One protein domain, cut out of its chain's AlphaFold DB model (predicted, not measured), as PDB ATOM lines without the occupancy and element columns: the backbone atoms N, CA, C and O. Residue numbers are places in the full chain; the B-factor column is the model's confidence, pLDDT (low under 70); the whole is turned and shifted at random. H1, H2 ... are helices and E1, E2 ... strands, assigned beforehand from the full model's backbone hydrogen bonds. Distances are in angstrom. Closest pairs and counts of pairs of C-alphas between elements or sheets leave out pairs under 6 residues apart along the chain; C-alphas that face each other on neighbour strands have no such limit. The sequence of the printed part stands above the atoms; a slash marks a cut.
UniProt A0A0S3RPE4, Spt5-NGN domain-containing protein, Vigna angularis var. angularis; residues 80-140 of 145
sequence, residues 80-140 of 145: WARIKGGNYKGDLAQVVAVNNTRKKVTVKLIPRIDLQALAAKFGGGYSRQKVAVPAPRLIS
ATOM      1  N   TRP A  80     130.111 191.962 143.661       94.25
ATOM      2  CA  TRP A  80     130.390 190.579 144.037       94.25
ATOM      3  C   TRP A  80     131.893 190.293 144.023       94.25
ATOM      4  O   TRP A  80     132.609 190.651 143.089       94.25
ATOM      5  N   ALA A  81     132.371 189.594 145.047       93.88
ATOM      6  CA  ALA A  81     133.760 189.189 145.206       93.88
ATOM      7  C   ALA A  81     133.855 187.714 145.617       93.88
ATOM      8  O   ALA A  81     132.899 187.122 146.115       93.88
ATOM      9  N   ARG A  82     135.034 187.110 145.429       95.44
ATOM     10  CA  ARG A  82     135.321 185.742 145.882       95.44
ATOM     11  C   ARG A  82     136.387 185.748 146.965       95.44
ATOM     12  O   ARG A  82     137.468 186.313 146.783       95.44
ATOM     13  N   ILE A  83     136.102 185.080 148.076       95.06
ATOM     14  CA  ILE A  83     137.021 185.004 149.212       95.06
ATOM     15  C   ILE A  83     138.210 184.095 148.870       95.06
ATOM     16  O   ILE A  83     138.040 182.978 148.384       95.06
ATOM     17  N   LYS A  84     139.439 184.558 149.136       94.88
ATOM     18  CA  LYS A  84     140.676 183.820 148.803       94.88
ATOM     19  C   LYS A  84     141.226 182.933 149.930       94.88
ATOM     20  O   LYS A  84     142.042 182.058 149.646       94.88
ATOM     21  N   GLY A  85     140.804 183.125 151.182       91.12
ATOM     22  CA  GLY A  85     141.371 182.424 152.341       91.12
ATOM     23  C   GLY A  85     140.403 182.264 153.515       91.12
ATOM     24  O   GLY A  85     139.325 182.850 153.523       91.12
ATOM     25  N   GLY A  86     140.800 181.464 154.509       89.81
ATOM     26  CA  GLY A  86     139.973 181.135 155.676       89.81
ATOM     27  C   GLY A  86     138.873 180.106 155.384       89.81
ATOM     28  O   GLY A  86     138.863 179.477 154.327       89.81
ATOM     29  N   ASN A  87     137.939 179.948 156.326       89.56
ATOM     30  CA  ASN A  87     136.844 178.967 156.241       89.56
ATOM     31  C   ASN A  87     135.875 179.240 155.080       89.56
ATOM     32  O   ASN A  87     135.240 178.323 154.585       89.56
ATOM     33  N   TYR A  88     135.794 180.489 154.626       93.25
ATOM     34  CA  TYR A  88     134.941 180.905 153.513       93.25
ATOM     35  C   TYR A  88     135.691 180.918 152.173       93.25
ATOM     36  O   TYR A  88     135.216 181.500 151.203       93.25
ATOM     37  N   LYS A  89     136.900 180.337 152.087       94.31
ATOM     38  CA  LYS A  89     137.690 180.317 150.847       94.31
ATOM     39  C   LYS A  89     136.876 179.706 149.705       94.31
ATOM     40  O   LYS A  89     136.456 178.559 149.774       94.31
ATOM     41  N   GLY A  90     136.761 180.456 148.614       93.88
ATOM     42  CA  GLY A  90     136.008 180.062 147.432       93.88
ATOM     43  C   GLY A  90     134.565 180.554 147.427       93.88
ATOM     44  O   GLY A  90     133.969 180.547 146.355       93.88
ATOM     45  N   ASP A  91     134.028 181.045 148.542       94.88
ATOM     46  CA  ASP A  91     132.649 181.525 148.594       94.88
ATOM     47  C   ASP A  91     132.474 182.849 147.855       94.88
ATOM     48  O   ASP A  91     133.383 183.688 147.788       94.88
ATOM     49  N   LEU A  92     131.275 183.013 147.297       95.56
ATOM     50  CA  LEU A  92     130.822 184.254 146.695       95.56
ATOM     51  C   LEU A  92     130.280 185.171 147.800       95.56
ATOM     52  O   LEU A  92     129.481 184.744 148.632       95.56
ATOM     53  N   ALA A  93     130.727 186.420 147.803       95.94
ATOM     54  CA  ALA A  93     130.393 187.410 148.813       95.94
ATOM     55  C   ALA A  93     129.968 188.715 148.146       95.94
ATOM     56  O   ALA A  93     130.550 189.102 147.132       95.94
ATOM     57  N   GLN A  94     129.002 189.413 148.730       96.31
ATOM     58  CA  GLN A  94     128.622 190.750 148.278       96.31
ATOM     59  C   GLN A  94     129.293 191.801 149.160       96.31
ATOM     60  O   GLN A  94     129.255 191.689 150.383       96.31
ATOM     61  N   VAL A  95     129.903 192.822 148.566       95.94
ATOM     62  CA  VAL A  95     130.487 193.948 149.303       95.94
ATOM     63  C   VAL A  95     129.362 194.833 149.835       95.94
ATOM     64  O   VAL A  95     128.519 195.287 149.071       95.94
ATOM     65  N   VAL A  96     129.347 195.068 151.144       96.31
ATOM     66  CA  VAL A  96     128.335 195.898 151.824       96.31
ATOM     67  C   VAL A  96     128.895 197.266 152.184       96.31
ATOM     68  O   VAL A  96     128.170 198.245 152.134       96.31
ATOM     69  N   ALA A  97     130.175 197.330 152.550       93.69
ATOM     70  CA  ALA A  97     130.839 198.585 152.872       93.69
ATOM     71  C   ALA A  97     132.322 198.505 152.517       93.69
ATOM     72  O   ALA A  97     132.969 197.468 152.717       93.69
ATOM     73  N   VAL A  98     132.875 199.615 152.036       92.56
ATOM     74  CA  VAL A  98     134.290 199.727 151.668       92.56
ATOM     75  C   VAL A  98     134.982 200.712 152.602       92.56
ATOM     76  O   VAL A  98     134.613 201.877 152.694       92.56
ATOM     77  N   ASN A  99     136.022 200.256 153.300       91.50
ATOM     78  CA  ASN A  99     136.873 201.107 154.122       91.50
ATOM     79  C   ASN A  99     138.222 201.318 153.423       91.50
ATOM     80  O   ASN A  99     139.153 200.517 153.573       91.50
ATOM     81  N   ASN A 100     138.323 202.420 152.679       87.44
ATOM     82  CA  ASN A 100     139.518 202.778 151.911       87.44
ATOM     83  C   ASN A 100     140.729 203.076 152.807       87.44
ATOM     84  O   ASN A 100     141.840 202.653 152.494       87.44
ATOM     85  N   THR A 101     140.521 203.714 153.963       89.25
ATOM     86  CA  THR A 101     141.596 204.045 154.912       89.25
ATOM     87  C   THR A 101     142.289 202.794 155.450       89.25
ATOM     88  O   THR A 101     143.512 202.735 155.530       89.25
ATOM     89  N   ARG A 102     141.510 201.764 155.804       87.88
ATOM     90  CA  ARG A 102     142.025 200.500 156.353       87.88
ATOM     91  C   ARG A 102     142.287 199.438 155.285       87.88
ATOM     92  O   ARG A 102     142.711 198.343 155.650       87.88
ATOM     93  N   LYS A 103     142.015 199.729 154.004       87.69
ATOM     94  CA  LYS A 103     142.056 198.772 152.881       87.69
ATOM     95  C   LYS A 103     141.301 197.470 153.198       87.69
ATOM     96  O   LYS A 103     141.801 196.369 152.965       87.69
ATOM     97  N   LYS A 104     140.107 197.600 153.784       91.31
ATOM     98  CA  LYS A 104     139.238 196.480 154.185       91.31
ATOM     99  C   LYS A 104     137.851 196.649 153.585       91.31
ATOM    100  O   LYS A 104     137.367 197.765 153.445       91.31
ATOM    101  N   VAL A 105     137.206 195.528 153.291       93.38
ATOM    102  CA  VAL A 105     135.819 195.488 152.828       93.38
ATOM    103  C   VAL A 105     134.992 194.643 153.783       93.38
ATOM    104  O   VAL A 105     135.433 193.577 154.218       93.38
ATOM    105  N   THR A 106     133.804 195.131 154.118       95.00
ATOM    106  CA  THR A 106     132.790 194.357 154.829       95.00
ATOM    107  C   THR A 106     131.960 193.633 153.788       95.00
ATOM    108  O   THR A 106     131.461 194.254 152.850       95.00
ATOM    109  N   VAL A 107     131.824 192.318 153.939       96.06
ATOM    110  CA  VAL A 107     131.129 191.471 152.970       96.06
ATOM    111  C   VAL A 107     129.991 190.700 153.622       96.06
ATOM    112  O   VAL A 107     130.091 190.280 154.773       96.06
ATOM    113  N   LYS A 108     128.926 190.481 152.860       95.44
ATOM    114  CA  LYS A 108     127.823 189.584 153.188       95.44
ATOM    115  C   LYS A 108     128.127 188.200 152.619       95.44
ATOM    116  O   LYS A 108     128.413 188.070 151.428       95.44
ATOM    117  N   LEU A 109     128.068 187.185 153.475       94.56
ATOM    118  CA  LEU A 109     128.375 185.785 153.173       94.56
ATOM    119  C   LEU A 109     127.259 184.876 153.694       94.56
ATOM    120  O   LEU A 109     126.538 185.246 154.621       94.56
ATOM    121  N   ILE A 110     127.158 183.673 153.127       94.19
ATOM    122  CA  ILE A 110     126.344 182.598 153.699       94.19
ATOM    123  C   ILE A 110     127.156 181.947 154.830       94.19
ATOM    124  O   ILE A 110     128.281 181.512 154.570       94.19
ATOM    125  N   PRO A 111     126.633 181.878 156.066       92.25
ATOM    126  CA  PRO A 111     127.357 181.296 157.190       92.25
ATOM    127  C   PRO A 111     127.747 179.826 156.975       92.25
ATOM    128  O   PRO A 111     127.029 179.044 156.355       92.25
ATOM    129  N   ARG A 112     128.897 179.445 157.540       89.94
ATOM    130  CA  ARG A 112     129.405 178.063 157.632       89.94
ATOM    131  C   ARG A 112     129.721 177.748 159.092       89.94
ATOM    132  O   ARG A 112     130.882 177.576 159.464       89.94
ATOM    133  N   ILE A 113     128.695 177.802 159.936       86.25
ATOM    134  CA  ILE A 113     128.821 177.714 161.394       86.25
ATOM    135  C   ILE A 113     128.201 176.402 161.867       86.25
ATOM    136  O   ILE A 113     127.084 176.071 161.489       86.25
ATOM    137  N   ASP A 114     128.940 175.685 162.708       84.06
ATOM    138  CA  ASP A 114     128.433 174.567 163.496       84.06
ATOM    139  C   ASP A 114     128.219 175.067 164.931       84.06
ATOM    140  O   ASP A 114     129.178 175.400 165.637       84.06
ATOM    141  N   LEU A 115     126.950 175.183 165.327       81.31
ATOM    142  CA  LEU A 115     126.542 175.728 166.623       81.31
ATOM    143  C   LEU A 115     126.963 174.823 167.787       81.31
ATOM    144  O   LEU A 115     127.343 175.327 168.842       81.31
ATOM    145  N   GLN A 116     126.987 173.503 167.588       79.06
ATOM    146  CA  GLN A 116     127.413 172.550 168.617       79.06
ATOM    147  C   GLN A 116     128.917 172.671 168.864       79.06
ATOM    148  O   GLN A 116     129.372 172.777 170.006       79.06
ATOM    149  N   ALA A 117     129.695 172.750 167.782       78.19
ATOM    150  CA  ALA A 117     131.127 173.007 167.866       78.19
ATOM    151  C   ALA A 117     131.437 174.377 168.492       78.19
ATOM    152  O   ALA A 117     132.450 174.523 169.179       78.19
ATOM    153  N   LEU A 118     130.588 175.384 168.262       77.94
ATOM    154  CA  LEU A 118     130.724 176.702 168.875       77.94
ATOM    155  C   LEU A 118     130.454 176.649 170.387       77.94
ATOM    156  O   LEU A 118     131.284 177.130 171.156       77.94
ATOM    157  N   ALA A 119     129.366 176.010 170.822       79.94
ATOM    158  CA  ALA A 119     129.034 175.842 172.239       79.94
ATOM    159  C   ALA A 119     130.137 175.092 173.010       79.94
ATOM    160  O   ALA A 119     130.574 175.536 174.072       79.94
ATOM    161  N   ALA A 120     130.682 174.017 172.430       77.19
ATOM    162  CA  ALA A 120     131.786 173.259 173.021       77.19
ATOM    163  C   ALA A 120     133.081 174.084 173.181       77.19
ATOM    164  O   ALA A 120     133.855 173.845 174.110       77.19
ATOM    165  N   LYS A 121     133.323 175.077 172.308       74.88
ATOM    166  CA  LYS A 121     134.446 176.024 172.456       74.88
ATOM    167  C   LYS A 121     134.289 176.935 173.660       74.88
ATOM    168  O   LYS A 121     135.269 177.161 174.365       74.88
ATOM    169  N   PHE A 122     133.085 177.450 173.889       73.94
ATOM    170  CA  PHE A 122     132.810 178.312 175.036       73.94
ATOM    171  C   PHE A 122     132.799 177.533 176.362       73.94
ATOM    172  O   PHE A 122     133.166 178.095 177.387       73.94
ATOM    173  N   GLY A 123     132.488 176.232 176.332       72.38
ATOM    174  CA  GLY A 123     132.529 175.330 177.493       72.38
ATOM    175  C   GLY A 123     133.922 174.849 177.939       72.38
ATOM    176  O   GLY A 123     134.004 173.938 178.756       72.38
ATOM    177  N   GLY A 124     135.020 175.403 177.408       61.72
ATOM    178  CA  GLY A 124     136.387 175.145 177.901       61.72
ATOM    179  C   GLY A 124     137.036 173.813 177.484       61.72
ATOM    180  O   GLY A 124     138.176 173.555 177.859       61.72
ATOM    181  N   GLY A 125     136.362 172.982 176.680       58.75
ATOM    182  CA  GLY A 125     136.811 171.630 176.309       58.75
ATOM    183  C   GLY A 125     137.323 171.465 174.874       58.75
ATOM    184  O   GLY A 125     137.197 170.379 174.313       58.75
ATOM    185  N   TYR A 126     137.847 172.513 174.227       54.78
ATOM    186  CA  TYR A 126     138.135 172.453 172.787       54.78
ATOM    187  C   TYR A 126     139.623 172.314 172.458       54.78
ATOM    188  O   TYR A 126     140.375 173.288 172.410       54.78
ATOM    189  N   SER A 127     140.033 171.090 172.126       55.97
ATOM    190  CA  SER A 127     141.263 170.854 171.367       55.97
ATOM    191  C   SER A 127     141.056 171.321 169.925       55.97
ATOM    192  O   SER A 127     140.053 170.992 169.291       55.97
ATOM    193  N   ARG A 128     141.995 172.105 169.383       55.59
ATOM    194  CA  ARG A 128     141.961 172.634 168.008       55.59
ATOM    195  C   ARG A 128     142.263 171.521 166.995       55.59
ATOM    196  O   ARG A 128     143.228 171.606 166.243       55.59
ATOM    197  N   GLN A 129     141.451 170.469 166.965       58.25
ATOM    198  CA  GLN A 129     141.443 169.547 165.837       58.25
ATOM    199  C   GLN A 129     140.908 170.292 164.609       58.25
ATOM    200  O   GLN A 129     140.065 171.186 164.722       58.25
ATOM    201  N   LYS A 130     141.454 169.991 163.424       56.75
ATOM    202  CA  LYS A 130     141.002 170.570 162.152       56.75
ATOM    203  C   LYS A 130     139.599 170.045 161.843       56.75
ATOM    204  O   LYS A 130     139.448 169.088 161.093       56.75
ATOM    205  N   VAL A 131     138.588 170.653 162.452       66.00
ATOM    206  CA  VAL A 131     137.188 170.353 162.157       66.00
ATOM    207  C   VAL A 131     136.914 170.738 160.708       66.00
ATOM    208  O   VAL A 131     137.352 171.796 160.244       66.00
ATOM    209  N   ALA A 132     136.243 169.841 159.986       77.75
ATOM    210  CA  ALA A 132     135.821 170.078 158.616       77.75
ATOM    211  C   ALA A 132     134.990 171.368 158.542       77.75
ATOM    212  O   ALA A 132     134.191 171.656 159.431       77.75
ATOM    213  N   VAL A 133     135.198 172.164 157.493       81.62
ATOM    214  CA  VAL A 133     134.419 173.390 157.293       81.62
ATOM    215  C   VAL A 133     132.960 172.997 157.015       81.62
ATOM    216  O   VAL A 133     132.731 172.255 156.057       81.62
ATOM    217  N   PRO A 134     131.977 173.494 157.792       87.25
ATOM    218  CA  PRO A 134     130.570 173.175 157.576       87.25
ATOM    219  C   PRO A 134     130.062 173.598 156.191       87.25
ATOM    220  O   PRO A 134     130.583 174.526 155.554       87.25
ATOM    221  N   ALA A 135     129.008 172.923 155.729       89.56
ATOM    222  CA  ALA A 135     128.292 173.311 154.520       89.56
ATOM    223  C   ALA A 135     127.690 174.724 154.675       89.56
ATOM    224  O   ALA A 135     127.323 175.115 155.787       89.56
ATOM    225  N   PRO A 136     127.604 175.516 153.591       91.12
ATOM    226  CA  PRO A 136     127.046 176.857 153.664       91.12
ATOM    227  C   PRO A 136     125.531 176.759 153.868       91.12
ATOM    228  O   PRO A 136     124.833 176.155 153.054       91.12
ATOM    229  N   ARG A 137     125.023 177.349 154.951       91.25
ATOM    230  CA  ARG A 137     123.593 177.357 155.277       91.25
ATOM    231  C   ARG A 137     123.204 178.685 155.913       91.25
ATOM    232  O   ARG A 137     123.954 179.249 156.706       91.25
ATOM    233  N   LEU A 138     122.020 179.183 155.567       89.69
ATOM    234  CA  LEU A 138     121.420 180.292 156.301       89.69
ATOM    235  C   LEU A 138     121.042 179.820 157.707       89.69
ATOM    236  O   LEU A 138     120.561 178.702 157.884       89.69
ATOM    237  N   ILE A 139     121.280 180.677 158.691       86.19
ATOM    238  CA  ILE A 139     120.918 180.426 160.085       86.19
ATOM    239  C   ILE A 139     119.519 181.002 160.291       86.19
ATOM    240  O   ILE A 139     119.265 182.135 159.872       86.19
ATOM    241  N   SER A 140     118.610 180.226 160.878       86.12
ATOM    242  CA  SER A 140     117.295 180.748 161.258       86.12
ATOM    243  C   SER A 140     117.394 181.514 162.578       86.12
ATOM    244  O   SER A 140     118.267 181.246 163.399       86.12
TER     245      SER A 140
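AT A GLANCE: This is residues 80 to 140 of the 145 residues of the protein "Spt5-NGN domain-containing protein" of Vigna angularis var. angularis (UniProt A0A0S3RPE4). There is little regular structure: a small sheet, E1 to E3, makes one end, a short helix, H1, the other, and residues 123 to 140 fold back from H1 across the link between them. The 61 printed residues, 24 in named elements, run E1, E2, E3, H1, class mixed. The sheet, order E1 - E2 - E3, is a meander, each strand the antiparallel neighbour of the one before. The whole is loose, radius of gyration of the C-alphas 14.3 A, spanning 40 by 24 by 22 A.

IN THESE COORDINATES: Find C-alpha 80 at (130.390, 190.579, 144.037), where E1, residues 80 to 82, begins. E2, residues 92 to 99, 19.4 A, bends by 67 degrees at residue 96. E3 is residues 104 to 108, 13.4 A. H1, residues 115 to 122, 10.8 A, ends at (132.810, 178.312, 175.036).

HOW THE PARTS SIT: Within hydrogen-bond range, hairpin E1 and E2 has N 81 and O 93, 2.8 A; hairpin E2 and E3 has N 96 and O 106, 2.8 A. H1, every O i to N i+4 pair within range, is not on the sheet, with 0 pairs of C-alphas within 10 A.

THE WHOLE: The farthest C-alphas, Asn 100 and Gly 125, are 39.7 A apart. The printed part has no cut; no link is long. Residues 124 to 131 have pLDDT under 70.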